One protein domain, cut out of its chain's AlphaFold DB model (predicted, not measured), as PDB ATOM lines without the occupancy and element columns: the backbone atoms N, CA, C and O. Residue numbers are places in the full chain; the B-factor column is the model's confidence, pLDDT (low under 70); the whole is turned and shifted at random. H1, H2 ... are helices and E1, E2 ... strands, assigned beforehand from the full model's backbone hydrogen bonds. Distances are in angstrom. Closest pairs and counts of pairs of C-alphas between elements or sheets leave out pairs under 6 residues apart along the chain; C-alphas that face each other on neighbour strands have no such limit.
ATOM      1  N   SER A 615      21.918 -41.514  17.619       87.88
ATOM      2  CA  SER A 615      21.347 -42.801  18.007       87.88
ATOM      3  C   SER A 615      22.388 -43.900  17.843       87.88
ATOM      4  O   SER A 615      22.992 -44.041  16.784       87.88
ATOM      5  N   VAL A 616      22.618 -44.698  18.880       89.62
ATOM      6  CA  VAL A 616      23.504 -45.862  18.839       89.62
ATOM      7  C   VAL A 616      22.688 -47.093  19.186       89.62
ATOM      8  O   VAL A 616      22.214 -47.236  20.312       89.62
ATOM      9  N   SER A 617      22.554 -47.994  18.220       91.06
ATOM     10  CA  SER A 617      21.912 -49.295  18.393       91.06
ATOM     11  C   SER A 617      22.975 -50.376  18.515       91.06
ATOM     12  O   SER A 617      23.731 -50.609  17.574       91.06
ATOM     13  N   ILE A 618      23.033 -51.042  19.665       91.50
ATOM     14  CA  ILE A 618      24.021 -52.077  19.979       91.50
ATOM     15  C   ILE A 618      23.302 -53.406  20.155       91.50
ATOM     16  O   ILE A 618      22.523 -53.580  21.092       91.50
ATOM     17  N   ARG A 619      23.591 -54.367  19.279       90.25
ATOM     18  CA  ARG A 619      23.164 -55.756  19.446       90.25
ATOM     19  C   ARG A 619      24.223 -56.523  20.223       90.25
ATOM     20  O   ARG A 619      25.342 -56.665  19.739       90.25
ATOM     21  N   SER A 620      23.854 -57.063  21.381       89.19
ATOM     22  CA  SER A 620      24.761 -57.787  22.276       89.19
ATOM     23  C   SER A 620      24.163 -59.110  22.764       89.19
ATOM     24  O   SER A 620      22.947 -59.243  22.910       89.19
ATOM     25  N   TYR A 621      25.037 -60.070  23.068       88.75
ATOM     26  CA  TYR A 621      24.726 -61.309  23.789       88.75
ATOM     27  C   TYR A 621      25.143 -61.189  25.264       88.75
ATOM     28  O   TYR A 621      25.876 -60.255  25.613       88.75
ATOM     29  N   PRO A 622      24.715 -62.120  26.142       87.81
ATOM     30  CA  PRO A 622      25.053 -62.075  27.566       87.81
ATOM     31  C   PRO A 622      26.555 -62.061  27.875       87.81
ATOM     32  O   PRO A 622      26.963 -61.532  28.905       87.81
ATOM     33  N   ASP A 623      27.372 -62.654  27.002       88.25
ATOM     34  CA  ASP A 623      28.816 -62.815  27.177       88.25
ATOM     35  C   ASP A 623      29.659 -61.929  26.242       88.25
ATOM     36  O   ASP A 623      30.888 -62.002  26.295       88.25
ATOM     37  N   THR A 624      29.038 -61.084  25.410       89.44
ATOM     38  CA  THR A 624      29.762 -60.201  24.481       89.44
ATOM     39  C   THR A 624      30.536 -59.126  25.247       89.44
ATOM     40  O   THR A 624      29.960 -58.293  25.950       89.44
ATOM     41  N   ALA A 625      31.857 -59.123  25.086       91.62
ATOM     42  CA  ALA A 625      32.736 -58.065  25.566       91.62
ATOM     43  C   ALA A 625      32.936 -57.002  24.482       91.62
ATOM     44  O   ALA A 625      33.058 -57.320  23.296       91.62
ATOM     45  N   TRP A 626      33.006 -55.745  24.912       93.31
ATOM     46  CA  TRP A 626      33.037 -54.585  24.030       93.31
ATOM     47  C   TRP A 626      34.240 -53.704  24.335       93.31
ATOM     48  O   TRP A 626      34.558 -53.458  25.497       93.31
ATOM     49  N   THR A 627      34.870 -53.177  23.294       93.88
ATOM     50  CA  THR A 627      35.722 -51.992  23.393       93.88
ATOM     51  C   THR A 627      34.975 -50.811  22.789       93.88
ATOM     52  O   THR A 627      34.462 -50.900  21.677       93.88
ATOM     53  N   MET A 628      34.900 -49.715  23.539       93.69
ATOM     54  CA  MET A 628      34.357 -48.433  23.112       93.69
ATOM     55  C   MET A 628      35.506 -47.442  22.921       93.69
ATOM     56  O   MET A 628      36.298 -47.212  23.835       93.69
ATOM     57  N   TRP A 629      35.568 -46.829  21.747       90.44
ATOM     58  CA  TRP A 629      36.514 -45.778  21.400       90.44
ATOM     59  C   TRP A 629      35.806 -44.425  21.406       90.44
ATOM     60  O   TRP A 629      34.827 -44.251  20.680       90.44
ATOM     61  N   VAL A 630      36.311 -43.464  22.182       88.19
ATOM     62  CA  VAL A 630      35.808 -42.080  22.228       88.19
ATOM     63  C   VAL A 630      36.986 -41.130  22.033       88.19
ATOM     64  O   VAL A 630      37.856 -41.015  22.901       88.19
ATOM     65  N   GLY A 631      37.054 -40.478  20.872       83.00
ATOM     66  CA  GLY A 631      38.276 -39.819  20.413       83.00
ATOM     67  C   GLY A 631      39.443 -40.810  20.370       83.00
ATOM     68  O   GLY A 631      39.329 -41.881  19.771       83.00
ATOM     69  N   ASP A 632      40.530 -40.473  21.066       82.12
ATOM     70  CA  ASP A 632      41.713 -41.332  21.229       82.12
ATOM     71  C   ASP A 632      41.647 -42.244  22.474       82.12
ATOM     72  O   ASP A 632      42.607 -42.951  22.783       82.12
ATOM     73  N   SER A 633      40.542 -42.217  23.230       88.62
ATOM     74  CA  SER A 633      40.394 -43.005  24.461       88.62
ATOM     75  C   SER A 633      39.800 -44.381  24.177       88.62
ATOM     76  O   SER A 633      38.719 -44.481  23.598       88.62
ATOM     77  N   GLU A 634      40.476 -45.429  24.648       93.19
ATOM     78  CA  GLU A 634      40.012 -46.819  24.603       93.19
ATOM     79  C   GLU A 634      39.408 -47.224  25.955       93.19
ATOM     80  O   GLU A 634      40.062 -47.117  26.997       93.19
ATOM     81  N   LEU A 635      38.160 -47.698  25.952       93.31
ATOM     82  CA  LEU A 635      37.429 -48.120  27.146       93.31
ATOM     83  C   LEU A 635      36.896 -49.540  26.956       93.31
ATOM     84  O   LEU A 635      36.129 -49.800  26.035       93.31
ATOM     85  N   SER A 636      37.266 -50.463  27.841       94.12
ATOM     86  CA  SER A 636      36.860 -51.871  27.730       94.12
ATOM     87  C   SER A 636      35.753 -52.237  28.719       94.12
ATOM     88  O   SER A 636      35.826 -51.916  29.907       94.12
ATOM     89  N   TYR A 637      34.769 -52.988  28.234       94.06
ATOM     90  CA  TYR A 637      33.698 -53.602  29.006       94.06
ATOM     91  C   TYR A 637      33.784 -55.124  28.912       94.06
ATOM     92  O   TYR A 637      33.852 -55.701  27.828       94.06
ATOM     93  N   THR A 638      33.740 -55.790  30.064       92.25
ATOM     94  CA  THR A 638      33.648 -57.249  30.147       92.25
ATOM     95  C   THR A 638      32.394 -57.614  30.939       92.25
ATOM     96  O   THR A 638      32.297 -57.220  32.106       92.25
ATOM     97  N   PRO A 639      31.436 -58.347  30.346       89.25
ATOM     98  CA  PRO A 639      30.217 -58.730  31.042       89.25
ATOM     99  C   PRO A 639      30.514 -59.731  32.163       89.25
ATOM    100  O   PRO A 639      31.444 -60.538  32.090       89.25
ATOM    101  N   SER A 640      29.703 -59.695  33.222       88.56
ATOM    102  CA  SER A 640      29.772 -60.703  34.278       88.56
ATOM    103  C   SER A 640      29.272 -62.047  33.757       88.56
ATOM    104  O   SER A 640      28.204 -62.121  33.153       88.56
ATOM    105  N   SER A 641      29.951 -63.140  34.117       81.69
ATOM    106  CA  SER A 641      29.502 -64.507  33.804       81.69
ATOM    107  C   SER A 641      28.162 -64.889  34.452       81.69
ATOM    108  O   SER A 641      27.664 -65.989  34.233       81.69
ATOM    109  N   SER A 642      27.616 -64.031  35.319       84.44
ATOM    110  CA  SER A 642      26.319 -64.201  35.977       84.44
ATOM    111  C   SER A 642      25.166 -63.469  35.287       84.44
ATOM    112  O   SER A 642      24.040 -63.584  35.765       84.44
ATOM    113  N   PHE A 643      25.423 -62.662  34.252       85.88
ATOM    114  CA  PHE A 643      24.373 -61.886  33.594       85.88
ATOM    115  C   PHE A 643      23.541 -62.747  32.645       85.88
ATOM    116  O   PHE A 643      24.058 -63.584  31.909       85.88
ATOM    117  N   THR A 644      22.228 -62.538  32.688       85.50
ATOM    118  CA  THR A 644      21.270 -63.156  31.768       85.50
ATOM    119  C   THR A 644      21.110 -62.308  30.501       85.50
ATOM    120  O   THR A 644      21.579 -61.171  30.447       85.50
ATOM    121  N   THR A 645      20.382 -62.815  29.499       81.19
ATOM    122  CA  THR A 645      19.972 -62.046  28.302       81.19
ATOM    123  C   THR A 645      19.179 -60.783  28.641       81.19
ATOM    124  O   THR A 645      19.143 -59.858  27.838       81.19
ATOM    125  N   TYR A 646      18.592 -60.713  29.838       82.56
ATOM    126  CA  TYR A 646      17.911 -59.522  30.338       82.56
ATOM    127  C   TYR A 646      18.868 -58.553  31.056       82.56
ATOM    128  O   TYR A 646      18.827 -57.351  30.816       82.56
ATOM    129  N   ASP A 647      19.757 -59.061  31.917       87.25
ATOM    130  CA  ASP A 647      20.611 -58.211  32.766       87.25
ATOM    131  C   ASP A 647      21.818 -57.628  32.017       87.25
ATOM    132  O   ASP A 647      22.241 -56.504  32.288       87.25
ATOM    133  N   ALA A 648      22.381 -58.387  31.073       87.38
ATOM    134  CA  ALA A 648      23.553 -57.986  30.300       87.38
ATOM    135  C   ALA A 648      23.354 -56.686  29.492       87.38
ATOM    136  O   ALA A 648      24.196 -55.796  29.629       87.38
ATOM    137  N   PRO A 649      22.275 -56.510  28.697       88.31
ATOM    138  CA  PRO A 649      22.071 -55.270  27.945       88.31
ATOM    139  C   PRO A 649      21.877 -54.044  28.846       88.31
ATOM    140  O   PRO A 649      22.372 -52.971  28.511       88.31
ATOM    141  N   ILE A 650      21.227 -54.197  30.007       89.12
ATOM    142  CA  ILE A 650      21.046 -53.108  30.984       89.12
ATOM    143  C   ILE A 650      22.395 -52.717  31.604       89.12
ATOM    144  O   ILE A 650      22.741 -51.541  31.684       89.12
ATOM    145  N   ALA A 651      23.200 -53.705  32.004       91.12
ATOM    146  CA  ALA A 651      24.526 -53.447  32.556       91.12
ATOM    147  C   ALA A 651      25.464 -52.792  31.529       91.12
ATOM    148  O   ALA A 651      26.284 -51.949  31.899       91.12
ATOM    149  N   LEU A 652      25.348 -53.167  30.251       91.88
ATOM    150  CA  LEU A 652      26.076 -52.536  29.153       91.88
ATOM    151  C   LEU A 652      25.624 -51.082  28.953       91.88
ATOM    152  O   LEU A 652      26.475 -50.196  28.928       91.88
ATOM    153  N   SER A 653      24.314 -50.814  28.867       91.25
ATOM    154  CA  SER A 653      23.791 -49.447  28.696       91.25
ATOM    155  C   SER A 653      24.196 -48.525  29.844       91.25
ATOM    156  O   SER A 653      24.652 -47.406  29.610       91.25
ATOM    157  N   ASP A 654      24.100 -49.013  31.084       92.31
ATOM    158  CA  ASP A 654      24.458 -48.248  32.279       92.31
ATOM    159  C   ASP A 654      25.967 -47.970  32.338       92.31
ATOM    160  O   ASP A 654      26.381 -46.873  32.720       92.31
ATOM    161  N   TRP A 655      26.801 -48.932  31.920       94.25
ATOM    162  CA  TRP A 655      28.243 -48.723  31.801       94.25
ATOM    163  C   TRP A 655      28.570 -47.653  30.752       94.25
ATOM    164  O   TRP A 655      29.316 -46.728  31.070       94.25
ATOM    165  N   ILE A 656      27.979 -47.724  29.551       93.25
ATOM    166  CA  ILE A 656      28.194 -46.728  28.484       93.25
ATOM    167  C   ILE A 656      27.807 -45.334  28.980       93.25
ATOM    168  O   ILE A 656      28.606 -44.401  28.892       93.25
ATOM    169  N   LYS A 657      26.615 -45.199  29.571       91.94
ATOM    170  CA  LYS A 657      26.135 -43.939  30.145       91.94
ATOM    171  C   LYS A 657      27.089 -43.387  31.202       91.94
ATOM    172  O   LYS A 657      27.414 -42.203  31.174       91.94
ATOM    173  N   ALA A 658      27.575 -44.233  32.110       91.50
ATOM    174  CA  ALA A 658      28.510 -43.812  33.150       91.50
ATOM    175  C   ALA A 658      29.852 -43.323  32.583       91.50
ATOM    176  O   ALA A 658      30.416 -42.373  33.123       91.50
ATOM    177  N   GLN A 659      30.358 -43.945  31.511       93.44
ATOM    178  CA  GLN A 659      31.594 -43.504  30.859       93.44
ATOM    179  C   GLN A 659      31.401 -42.172  30.124       93.44
ATOM    180  O   GLN A 659      32.178 -41.245  30.330       93.44
ATOM    181  N   LEU A 660      30.363 -42.056  29.291       90.62
ATOM    182  CA  LEU A 660      30.161 -40.885  28.430       90.62
ATOM    183  C   LEU A 660      29.726 -39.631  29.199       90.62
ATOM    184  O   LEU A 660      30.058 -38.520  28.791       90.62
ATOM    185  N   SER A 661      29.015 -39.782  30.318       88.69
ATOM    186  CA  SER A 661      28.602 -38.649  31.156       88.69
ATOM    187  C   SER A 661      29.681 -38.159  32.127       88.69
ATOM    188  O   SER A 661      29.465 -37.156  32.804       88.69
ATOM    189  N   ALA A 662      30.824 -38.842  32.224       85.75
ATOM    190  CA  ALA A 662      31.939 -38.422  33.066       85.75
ATOM    191  C   ALA A 662      32.928 -37.509  32.315       85.75
ATOM    192  O   ALA A 662      33.020 -37.525  31.084       85.75
ATOM    193  N   GLU A 663      33.717 -36.744  33.073       79.19
ATOM    194  CA  GLU A 663      34.908 -36.059  32.559       79.19
ATOM    195  C   GLU A 663      35.879 -37.083  31.937       79.19
ATOM    196  O   GLU A 663      36.146 -38.112  32.570       79.19
ATOM    197  N   PRO A 664      36.450 -36.830  30.740       79.50
ATOM    198  CA  PRO A 664      36.452 -35.564  29.991       79.50
ATOM    199  C   PRO A 664      35.359 -35.435  28.907       79.50
ATOM    200  O   PRO A 664      35.392 -34.488  28.121       79.50
ATOM    201  N   PHE A 665      34.428 -36.387  28.793       84.44
ATOM    202  CA  PHE A 665      33.498 -36.462  27.658       84.44
ATOM    203  C   PHE A 665      32.245 -35.596  27.847       84.44
ATOM    204  O   PHE A 665      31.828 -34.914  26.905       84.44
ATOM    205  N   ASN A 666      31.683 -35.574  29.063       83.75
ATOM    206  CA  ASN A 666      30.545 -34.729  29.453       83.75
ATOM    207  C   ASN A 666      29.379 -34.756  28.437       83.75
ATOM    208  O   ASN A 666      28.886 -33.711  27.998       83.75
ATOM    209  N   LEU A 667      28.971 -35.956  28.015       86.25
ATOM    210  CA  LEU A 667      27.843 -36.175  27.109       86.25
ATOM    211  C   LEU A 667      26.582 -36.570  27.886       86.25
ATOM    212  O   LEU A 667      26.629 -37.274  28.901       86.25
ATOM    213  N   VAL A 668      25.431 -36.146  27.376       86.94
ATOM    214  CA  VAL A 668      24.123 -36.562  27.881       86.94
ATOM    215  C   VAL A 668      23.719 -37.833  27.148       86.94
ATOM    216  O   VAL A 668      23.722 -37.864  25.921       86.94
ATOM    217  N   VAL A 669      23.377 -38.877  27.908       87.38
ATOM    218  CA  VAL A 669      22.956 -40.173  27.361       87.38
ATOM    219  C   VAL A 669      21.586 -40.554  27.909       87.38
ATOM    220  O   VAL A 669      21.400 -40.708  29.127       87.38
ATOM    221  N   ALA A 670      20.630 -40.741  27.004       85.81
ATOM    222  CA  ALA A 670      19.341 -41.352  27.288       85.81
ATOM    223  C   ALA A 670      19.302 -42.777  26.719       85.81
ATOM    224  O   ALA A 670      19.923 -43.081  25.706       85.81
ATOM    225  N   GLN A 671      18.611 -43.672  27.423       84.75
ATOM    226  CA  GLN A 671      18.563 -45.096  27.098       84.75
ATOM    227  C   GLN A 671      17.115 -45.542  26.947       84.75
ATOM    228  O   GLN A 671      16.271 -45.196  27.780       84.75
ATOM    229  N   GLN A 672      16.835 -46.304  25.895       84.31
ATOM    230  CA  GLN A 672      15.559 -46.987  25.721       84.31
ATOM    231  C   GLN A 672      15.593 -48.360  26.401       84.31
ATOM    232  O   GLN A 672      16.662 -48.897  26.707       84.31
ATOM    233  N   ALA A 673      14.416 -48.928  26.666       81.62
ATOM    234  CA  ALA A 673      14.333 -50.287  27.184       81.62
ATOM    235  C   ALA A 673      14.929 -51.274  26.155       81.62
ATOM    236  O   ALA A 673      14.610 -51.155  24.970       81.62
ATOM    237  N   PRO A 674      15.767 -52.242  26.572       85.94
ATOM    238  CA  PRO A 674      16.338 -53.213  25.647       85.94
ATOM    239  C   PRO A 674      15.252 -54.032  24.950       85.94
ATOM    240  O   PRO A 674      14.349 -54.558  25.606       85.94
ATOM    241  N   GLN A 675      15.371 -54.195  23.636       87.19
ATOM    242  CA  GLN A 675      14.532 -55.116  22.876       87.19
ATOM    243  C   GLN A 675      15.178 -56.499  22.879       87.19
ATOM    244  O   GLN A 675      16.281 -56.677  22.365       87.19
ATOM    245  N   ILE A 676      14.505 -57.471  23.492       83.75
ATOM    246  CA  ILE A 676      15.029 -58.829  23.658       83.75
ATOM    247  C   ILE A 676      14.472 -59.723  22.560       83.75
ATOM    248  O   ILE A 676      13.261 -59.901  22.446       83.75
ATOM    249  N   ASP A 677      15.371 -60.345  21.811       82.00
ATOM    250  CA  ASP A 677      15.042 -61.431  20.906       82.00
ATOM    251  C   ASP A 677      15.290 -62.766  21.619       82.00
ATOM    252  O   ASP A 677      16.424 -63.226  21.783       82.00
ATOM    253  N   PHE A 678      14.201 -63.396  22.055       76.81
ATOM    254  CA  PHE A 678      14.245 -64.682  22.747       76.81
ATOM    255  C   PHE A 678      14.640 -65.851  21.836       76.81
ATOM    256  O   PHE A 678      15.085 -66.879  22.347       76.81
ATOM    257  N   VAL A 679      14.499 -65.717  20.513       77.50
ATOM    258  CA  VAL A 679      14.850 -66.768  19.546       77.50
ATOM    259  C   VAL A 679      16.362 -66.812  19.362       77.50
ATOM    260  O   VAL A 679      16.962 -67.881  19.469       77.50
ATOM    261  N   SER A 680      16.989 -65.654  19.150       73.94
ATOM    262  CA  SER A 680      18.448 -65.559  19.022       73.94
ATOM    263  C   SER A 680      19.178 -65.412  20.360       73.94
ATOM    264  O   SER A 680      20.404 -65.459  20.385       73.94
ATOM    265  N   SER A 681      18.460 -65.243  21.478       82.50
ATOM    266  CA  SER A 681      19.035 -64.913  22.795       82.50
ATOM    267  C   SER A 681      19.943 -63.673  22.766       82.50
ATOM    268  O   SER A 681      20.917 -63.593  23.519       82.50
ATOM    269  N   SER A 682      19.616 -62.705  21.906       85.88
ATOM    270  CA  SER A 682      20.299 -61.414  21.793       85.88
ATOM    271  C   SER A 682      19.403 -60.278  22.282       85.88
ATOM    272  O   SER A 682      18.184 -60.425  22.388       85.88
ATOM    273  N   ALA A 683      20.006 -59.134  22.587       88.25
ATOM    274  CA  ALA A 683      19.276 -57.917  22.903       88.25
ATOM    275  C   ALA A 683      19.822 -56.740  22.098       88.25
ATOM    276  O   ALA A 683      21.033 -56.641  21.882       88.25
ATOM    277  N   VAL A 684      18.928 -55.851  21.673       89.06
ATOM    278  CA  VAL A 684      19.271 -54.570  21.055       89.06
ATOM    279  C   VAL A 684      19.058 -53.466  22.082       89.06
ATOM    280  O   VAL A 684      17.971 -53.317  22.641       89.06
ATOM    281  N   VAL A 685      20.118 -52.710  22.346       90.00
ATOM    282  CA  VAL A 685      20.112 -51.527  23.205       90.00
ATOM    283  C   VAL A 685      20.199 -50.299  22.318       90.00
ATOM    284  O   VAL A 685      21.166 -50.161  21.575       90.00
ATOM    285  N   THR A 686      19.233 -49.395  22.449       89.25
ATOM    286  CA  THR A 686      19.245 -48.106  21.752       89.25
ATOM    287  C   THR A 686      19.551 -46.988  22.741       89.25
ATOM    288  O   THR A 686      18.859 -46.818  23.752       89.25
ATOM    289  N   LEU A 687      20.609 -46.234  22.456       89.81
ATOM    290  CA  LEU A 687      21.073 -45.084  23.226       89.81
ATOM    291  C   LEU A 687      20.960 -43.828  22.368       89.81
ATOM    292  O   LEU A 687      21.299 -43.867  21.193       89.81
ATOM    293  N   THR A 688      20.560 -42.710  22.960       88.75
ATOM    294  CA  THR A 688      20.633 -41.392  22.323       88.75
ATOM    295  C   THR A 688      21.637 -40.513  23.056       88.75
ATOM    296  O   THR A 688      21.642 -40.452  24.289       88.75
ATOM    297  N   ILE A 689      22.522 -39.865  22.299       88.50
ATOM    298  CA  ILE A 689      23.675 -39.115  22.811       88.50
ATOM    299  C   ILE A 689      23.625 -37.676  22.289       88.50
ATOM    300  O   ILE A 689      23.481 -37.460  21.087       88.50
ATOM    301  N   CYS A 690      23.809 -36.691  23.166       86.06
ATOM    302  CA  CYS A 690      23.978 -35.285  22.786       86.06
ATOM    303  C   CYS A 690      24.991 -34.550  23.673       86.06
ATOM    304  O   CYS A 690      25.414 -35.035  24.728       86.06
ATOM    305  N   ALA A 691      25.400 -33.361  23.233       82.81
ATOM    306  CA  ALA A 691      26.166 -32.432  24.050       82.81
ATOM    307  C   ALA A 691      25.235 -31.651  24.991       82.81
ATOM    308  O   ALA A 691      24.170 -31.194  24.581       82.81
ATOM    309  N   GLN A 692      25.649 -31.456  26.246       72.62
ATOM    310  CA  GLN A 692      24.958 -30.545  27.160       72.62
ATOM    311  C   GLN A 692      25.299 -29.092  26.808       72.62
ATOM    312  O   GLN A 692      26.482 -28.756  26.734       72.62
ATOM    313  N   ALA A 693      24.293 -28.223  26.653       64.38
ATOM    314  CA  ALA A 693      24.530 -26.789  26.525       64.38
ATOM    315  C   ALA A 693      25.226 -26.256  27.785       64.38
ATOM    316  O   ALA A 693      24.688 -26.312  28.893       64.38
ATOM    317  N   THR A 694      26.433 -25.720  27.627       55.38
ATOM    318  CA  THR A 694      27.258 -25.242  28.747       55.38
ATOM    319  C   THR A 694      26.787 -23.895  29.313       55.38
ATOM    320  O   THR A 694      27.278 -23.474  30.358       55.38
ATOM    321  N   ASN A 695      25.806 -23.238  28.672       48.03
ATOM    322  CA  ASN A 695      25.434 -21.846  28.956       48.03
ATOM    323  C   ASN A 695      23.924 -21.537  29.058       48.03
ATOM    324  O   ASN A 695      23.567 -20.360  29.125       48.03
ATOM    325  N   THR A 696      23.021 -22.528  29.113       44.34
ATOM    326  CA  THR A 696      21.580 -22.251  29.290       44.34
ATOM    327  C   THR A 696      21.018 -22.849  30.576       44.34
ATOM    328  O   THR A 696      21.244 -24.002  30.932       44.34
ATOM    329  N   THR A 697      20.233 -22.047  31.299       38.47
ATOM    330  CA  THR A 697      19.495 -22.453  32.510       38.47
ATOM    331  C   THR A 697      18.392 -23.486  32.249       38.47
ATOM    332  O   THR A 697      17.782 -23.952  33.207       38.47
ATOM    333  N   ASN A 698      18.144 -23.854  30.984       38.50
ATOM    334  CA  ASN A 698      17.031 -24.709  30.563       38.50
ATOM    335  C   ASN A 698      17.446 -26.114  30.086       38.50
ATOM    336  O   ASN A 698      16.565 -26.916  29.795       38.50
ATOM    337  N   GLY A 699      18.741 -26.454  30.073       49.44
ATOM    338  CA  GLY A 699      19.183 -27.811  29.729       49.44
ATOM    339  C   GLY A 699      19.015 -28.170  28.250       49.44
ATOM    340  O   GLY A 699      18.727 -29.324  27.938       49.44
ATOM    341  N   ASP A 700      19.188 -27.197  27.353       61.84
ATOM    342  CA  ASP A 700      19.120 -27.439  25.911       61.84
ATOM    343  C   ASP A 700      20.217 -28.430  25.471       61.84
ATOM    344  O   ASP A 700      21.312 -28.483  26.045       61.84
ATOM    345  N   SER A 701      19.911 -29.254  24.468       70.94
ATOM    346  CA  SER A 701      20.849 -30.221  23.886       70.94
ATOM    347  C   SER A 701      21.480 -29.644  22.623       70.94
ATOM    348  O   SER A 701      20.774 -29.079  21.790       70.94
ATOM    349  N   TRP A 702      22.793 -29.804  22.470       78.50
ATOM    350  CA  TRP A 702      23.541 -29.438  21.266       78.50
ATOM    351  C   TRP A 702      24.057 -30.680  20.541       78.50
ATOM    352  O   TRP A 702      24.109 -31.779  21.105       78.50
ATOM    353  N   LEU A 703      24.473 -30.488  19.287       84.06
ATOM    354  CA  LEU A 703      25.097 -31.528  18.473       84.06
ATOM    355  C   LEU A 703      26.321 -32.092  19.206       84.06
ATOM    356  O   LEU A 703      27.202 -31.341  19.631       84.06
ATOM    357  N   ALA A 704      26.389 -33.414  19.363       85.31
ATOM    358  CA  ALA A 704      27.572 -34.054  19.933       85.31
ATOM    359  C   ALA A 704      28.793 -33.832  19.009       85.31
ATOM    360  O   ALA A 704      28.645 -33.986  17.791       85.31
ATOM    361  N   PRO A 705      29.990 -33.507  19.547       86.38
ATOM    362  CA  PRO A 705      31.188 -33.336  18.730       86.38
ATOM    363  C   PRO A 705      31.511 -34.619  17.952       86.38
ATOM    364  O   PRO A 705      31.567 -35.677  18.586       86.38
ATOM    365  N   PRO A 706      31.792 -34.559  16.636       84.44
ATOM    366  CA  PRO A 706      31.996 -35.750  15.808       84.44
ATOM    367  C   PRO A 706      33.081 -36.696  16.338       84.44
ATOM    368  O   PRO A 706      32.927 -37.914  16.310       84.44
ATOM    369  N   TRP A 707      34.162 -36.149  16.904       83.44
ATOM    370  CA  TRP A 707      35.259 -36.945  17.469       83.44
ATOM    371  C   TRP A 707      34.949 -37.565  18.837       83.44
ATOM    372  O   TRP A 707      35.720 -38.399  19.304       83.44
ATOM    373  N   LEU A 708      33.855 -37.174  19.497       86.94
ATOM    374  CA  LEU A 708      33.394 -37.777  20.754       86.94
ATOM    375  C   LEU A 708      32.260 -38.786  20.544       86.94
ATOM    376  O   LEU A 708      31.721 -39.313  21.517       86.94
ATOM    377  N   ILE A 709      31.899 -39.076  19.295       87.00
ATOM    378  CA  ILE A 709      30.899 -40.093  18.983       87.00
ATOM    379  C   ILE A 709      31.529 -41.476  19.192       87.00
ATOM    380  O   ILE A 709      32.571 -41.769  18.595       87.00
ATOM    381  N   PRO A 710      30.951 -42.324  20.063       88.94
ATOM    382  CA  PRO A 710      31.566 -43.589  20.426       88.94
ATOM    383  C   PRO A 710      31.529 -44.583  19.266       88.94
ATOM    384  O   PRO A 710      30.504 -44.761  18.607       88.94
ATOM    385  N   ARG A 711      32.640 -45.293  19.061       89.69
ATOM    386  CA  ARG A 711      32.725 -46.450  18.159       89.69
ATOM    387  C   ARG A 711      32.880 -47.715  18.982       89.69
ATOM    388  O   ARG A 711      33.632 -47.712  19.951       89.69
ATOM    389  N   PHE A 712      32.205 -48.789  18.592       91.06
ATOM    390  CA  PHE A 712      32.200 -50.035  19.353       91.06
ATOM    391  C   PHE A 712      32.773 -51.182  18.535       91.06
ATOM    392  O   PHE A 712      32.442 -51.353  17.364       91.06
ATOM    393  N   GLU A 713      33.587 -51.999  19.186       90.50
ATOM    394  CA  GLU A 713      34.171 -53.205  18.617       90.50
ATOM    395  C   GLU A 713      33.942 -54.378  19.569       90.50
ATOM    396  O   GLU A 713      34.156 -54.269  20.779       90.50
ATOM    397  N   VAL A 714      33.512 -55.514  19.021       88.88
ATOM    398  CA  VAL A 714      33.409 -56.758  19.788       88.88
ATOM    399  C   VAL A 714      34.815 -57.312  19.993       88.88
ATOM    400  O   VAL A 714      35.522 -57.585  19.025       88.88
ATOM    401  N   THR A 715      35.223 -57.503  21.246       87.38
ATOM    402  CA  THR A 715      36.586 -57.956  21.577       87.38
ATOM    403  C   THR A 715      36.665 -59.382  22.098       87.38
ATOM    404  O   THR A 715      37.708 -60.022  21.962       87.38
ATOM    405  N   ALA A 716      35.580 -59.914  22.665       81.88
ATOM    406  CA  ALA A 716      35.471 -61.311  23.083       81.88
ATOM    407  C   ALA A 716      33.999 -61.735  23.244       81.88
ATOM    408  O   ALA A 716      33.094 -60.902  23.208       81.88
ATOM    409  N   GLY A 717      33.770 -63.033  23.466       80.62
ATOM    410  CA  GLY A 717      32.433 -63.605  23.664       80.62
ATOM    411  C   GLY A 717      31.715 -63.935  22.357       80.62
ATOM    412  O   GLY A 717      32.345 -64.065  21.302       80.62
ATOM    413  N   THR A 718      30.395 -64.098  22.426       78.62
ATOM    414  CA  THR A 718      29.569 -64.395  21.252       78.62
ATOM    415  C   THR A 718      29.478 -63.171  20.338       78.62
ATOM    416  O   THR A 718      28.984 -62.118  20.747       78.62
ATOM    417  N   ALA A 719      29.949 -63.323  19.095       67.06
ATOM    418  CA  ALA A 719      29.958 -62.270  18.075       67.06
ATOM    419  C   ALA A 719      28.917 -62.473  16.954       67.06
ATOM    420  O   ALA A 719      28.628 -61.524  16.237       67.06
ATOM    421  N   GLY A 720      28.334 -63.670  16.805       65.50
ATOM    422  CA  GLY A 720      27.392 -63.999  15.718       65.50
ATOM    423  C   GLY A 720      27.973 -63.872  14.293       65.50
ATOM    424  O   GLY A 720      29.117 -63.457  14.106       65.50
ATOM    425  N   GLY A 721      27.184 -64.239  13.273       57.94
ATOM    426  CA  GLY A 721      27.544 -64.125  11.848       57.94
ATOM    427  C   GLY A 721      28.444 -65.239  11.270       57.94
ATOM    428  O   GLY A 721      29.029 -66.047  11.990       57.94
ATOM    429  N   GLY A 722      28.527 -65.305   9.933       60.25
ATOM    430  CA  GLY A 722      29.329 -66.276   9.166       60.25
ATOM    431  C   GLY A 722      28.636 -67.625   8.918       60.25
ATOM    432  O   GLY A 722      28.100 -67.834   7.837       60.25
ATOM    433  N   ASP A 723      28.654 -68.508   9.923       48.72
ATOM    434  CA  ASP A 723      28.163 -69.909   9.891       48.72
ATOM    435  C   ASP A 723      27.242 -70.236  11.097       48.72
ATOM    436  O   ASP A 723      27.050 -71.392  11.476       48.72
ATOM    437  N   THR A 724      26.693 -69.213  11.756       55.94
ATOM    438  CA  THR A 724      25.755 -69.362  12.881       55.94
ATOM    439  C   THR A 724      24.381 -68.849  12.459       55.94
ATOM    440  O   THR A 724      24.306 -67.805  11.817       55.94
ATOM    441  N   ASP A 725      23.294 -69.539  12.826       60.81
ATOM    442  CA  ASP A 725      21.897 -69.112  12.577       60.81
ATOM    443  C   ASP A 725      21.512 -67.839  13.376       60.81
ATOM    444  O   ASP A 725      20.357 -67.638  13.753       60.81
ATOM    445  N   HIS A 726      22.485 -67.010  13.760       67.62
ATOM    446  CA  HIS A 726      22.343 -65.910  14.706       67.62
ATOM    447  C   HIS A 726      22.883 -64.604  14.100       67.62
ATOM    448  O   HIS A 726      23.958 -64.614  13.488       67.62
ATOM    449  N   PRO A 727      22.174 -63.470  14.281       76.25
ATOM    450  CA  PRO A 727      22.628 -62.167  13.797       76.25
ATOM    451  C   PRO A 727      23.995 -61.785  14.380       76.25
ATOM    452  O   PRO A 727      24.305 -62.126  15.516       76.25
ATOM    453  N   ALA A 728      24.814 -61.044  13.637       82.50
ATOM    454  CA  ALA A 728      26.084 -60.556  14.172       82.50
ATOM    455  C   ALA A 728      25.853 -59.538  15.307       82.50
ATOM    456  O   ALA A 728      25.032 -58.627  15.178       82.50
ATOM    457  N   ALA A 729      26.593 -59.680  16.408       84.38
ATOM    458  CA  ALA A 729      26.755 -58.631  17.400       84.38
ATOM    459  C   ALA A 729      27.474 -57.452  16.740       84.38
ATOM    460  O   ALA A 729      28.483 -57.617  16.054       84.38
ATOM    461  N   GLY A 730      26.936 -56.259  16.934       86.56
ATOM    462  CA  GLY A 730      27.418 -55.068  16.257       86.56
ATOM    463  C   GLY A 730      26.777 -53.822  16.830       86.56
ATOM    464  O   GLY A 730      25.758 -53.895  17.519       86.56
ATOM    465  N   ALA A 731      27.395 -52.684  16.551       87.38
ATOM    466  CA  ALA A 731      26.836 -51.387  16.867       87.38
ATOM    467  C   ALA A 731      26.698 -50.581  15.583       87.38
ATOM    468  O   ALA A 731      27.649 -50.483  14.808       87.38
ATOM    469  N   ASN A 732      25.531 -49.977  15.401       86.38
ATOM    470  CA  ASN A 732      25.284 -49.002  14.355       86.38
ATOM    471  C   ASN A 732      25.001 -47.662  15.017       86.38
ATOM    472  O   ASN A 732      24.199 -47.583  15.948       86.38
ATOM    473  N   SER A 733      25.665 -46.618  14.536       82.56
ATOM    474  CA  SER A 733      25.423 -45.248  14.964       82.56
ATOM    475  C   SER A 733      24.779 -44.464  13.829       82.56
ATOM    476  O   SER A 733      25.369 -44.360  12.751       82.56
ATOM    477  N   THR A 734      23.622 -43.877  14.092       83.25
ATOM    478  CA  THR A 734      23.007 -42.855  13.251       83.25
ATOM    479  C   THR A 734      23.373 -41.499  13.837       83.25
ATOM    480  O   THR A 734      23.132 -41.239  15.017       83.25
ATOM    481  N   LEU A 735      24.046 -40.672  13.041       83.19
ATOM    482  CA  LEU A 735      24.448 -39.330  13.450       83.19
ATOM    483  C   LEU A 735      23.241 -38.393  13.474       83.19
ATOM    484  O   LEU A 735      22.199 -38.707  12.908       83.19
ATOM    485  N   TRP A 736      23.425 -37.230  14.092       82.06
ATOM    486  CA  TRP A 736      22.498 -36.117  13.934       82.06
ATOM    487  C   TRP A 736      22.337 -35.748  12.450       82.06
ATOM    488  O   TRP A 736      23.279 -35.888  11.655       82.06
TER     489      TRP A 736
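What this domain is: This is residues 615 to 736 of the 762 residues of an uncharacterized protein of Phytophthora rubi (UniProt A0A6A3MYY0). One helix, H1, sits in the angle between two sheets, a larger one of E1, E4, E5, E6 and E8 and a smaller one of E3, E2 and E7; together they form an open trough, with E7 and E8 close where the sheets meet. Loops round Thr 697 and Asp 723 make the two ends of the long axis. The 122 printed residues include one named helix and eight named strands, in the order E1 E2 E3 H1 E4 E5 E6 E7 E8; the larger sheet is branched with antiparallel pairs, the smaller runs E3 E2 E7, all antiparallel, and the class is mixed, helices and strands. The whole is compact, with a radius of gyration of the C-alphas of 14.9 A, yet elongated, spanning 50 by 28 by 26 A.

Where its parts are: E1, residues 615 to 620, begins at C-alpha 615 (21.347, -42.801, 18.007) and is 16.0 A long. E2, residues 625 to 630, is 16.6 A, and E3, residues 633 to 637, is 13.3 A. H1, residues 647 to 660, is 20.3 A, from C-alpha 647 at (20.611, -58.211, 32.766). E4 is residues 667 to 671 and E5 residues 675 to 677. E6, residues 682 to 692, is the longest strand at 31.7 A. E7 is residues 711 to 716; E8, residues 730 to 734, ends at C-alpha 734 (23.007, -42.855, 13.251).

How they stand to each other: The branched sheet is strongly twisted. E6 has E1 on one side, with N 618 and O 685 2.8 A apart, and on the other side E4, with N 670 and O 688 at 2.9 A, and E5, with N 675 and O 684 at 2.9 A. E5 and E6 are a hairpin. On the other side of E1 from E6 is E8, with N 617 and O 732 at 2.8 A. H1 is on this sheet at a height over the sheet of 8.0 A, over E6 and along the strands; the closest C-alphas of H1 and E6 are those of Pro 649 and Ala 683, 6.3 A apart, and the closest of H1 and E4 are those of Leu 660 and Leu 667, 5.4 A apart. In H1 every O i to N i+4 pair is within hydrogen-bond range. H1 is also on the sheet E3 E2 E7, two layers with the helix on one face, at a height of 10.1 A; the local plane there is fitted to 6 C-alphas, only just enough. E2 and E3 are a hairpin, with N 628 and O 635 at 2.8 A; E2 and E7 have N 627 and O 713 at 2.8 A. The closest C-alphas of E7 and E8, Phe 712 and Ala 731, are 6.1 A apart.

The domain as a whole: The C-alphas farthest apart, Thr 697 and Asp 723, are 53.3 A apart. The printed part has no cut. The links E6 to E7 and E7 to E8 are long; in the first, residues 701 to 702 pair antiparallel with residues 691 to 692 of E6. Mean pLDDT of the printed part is 82.5, under 70 at residues 693 to 700 and 719 to 726.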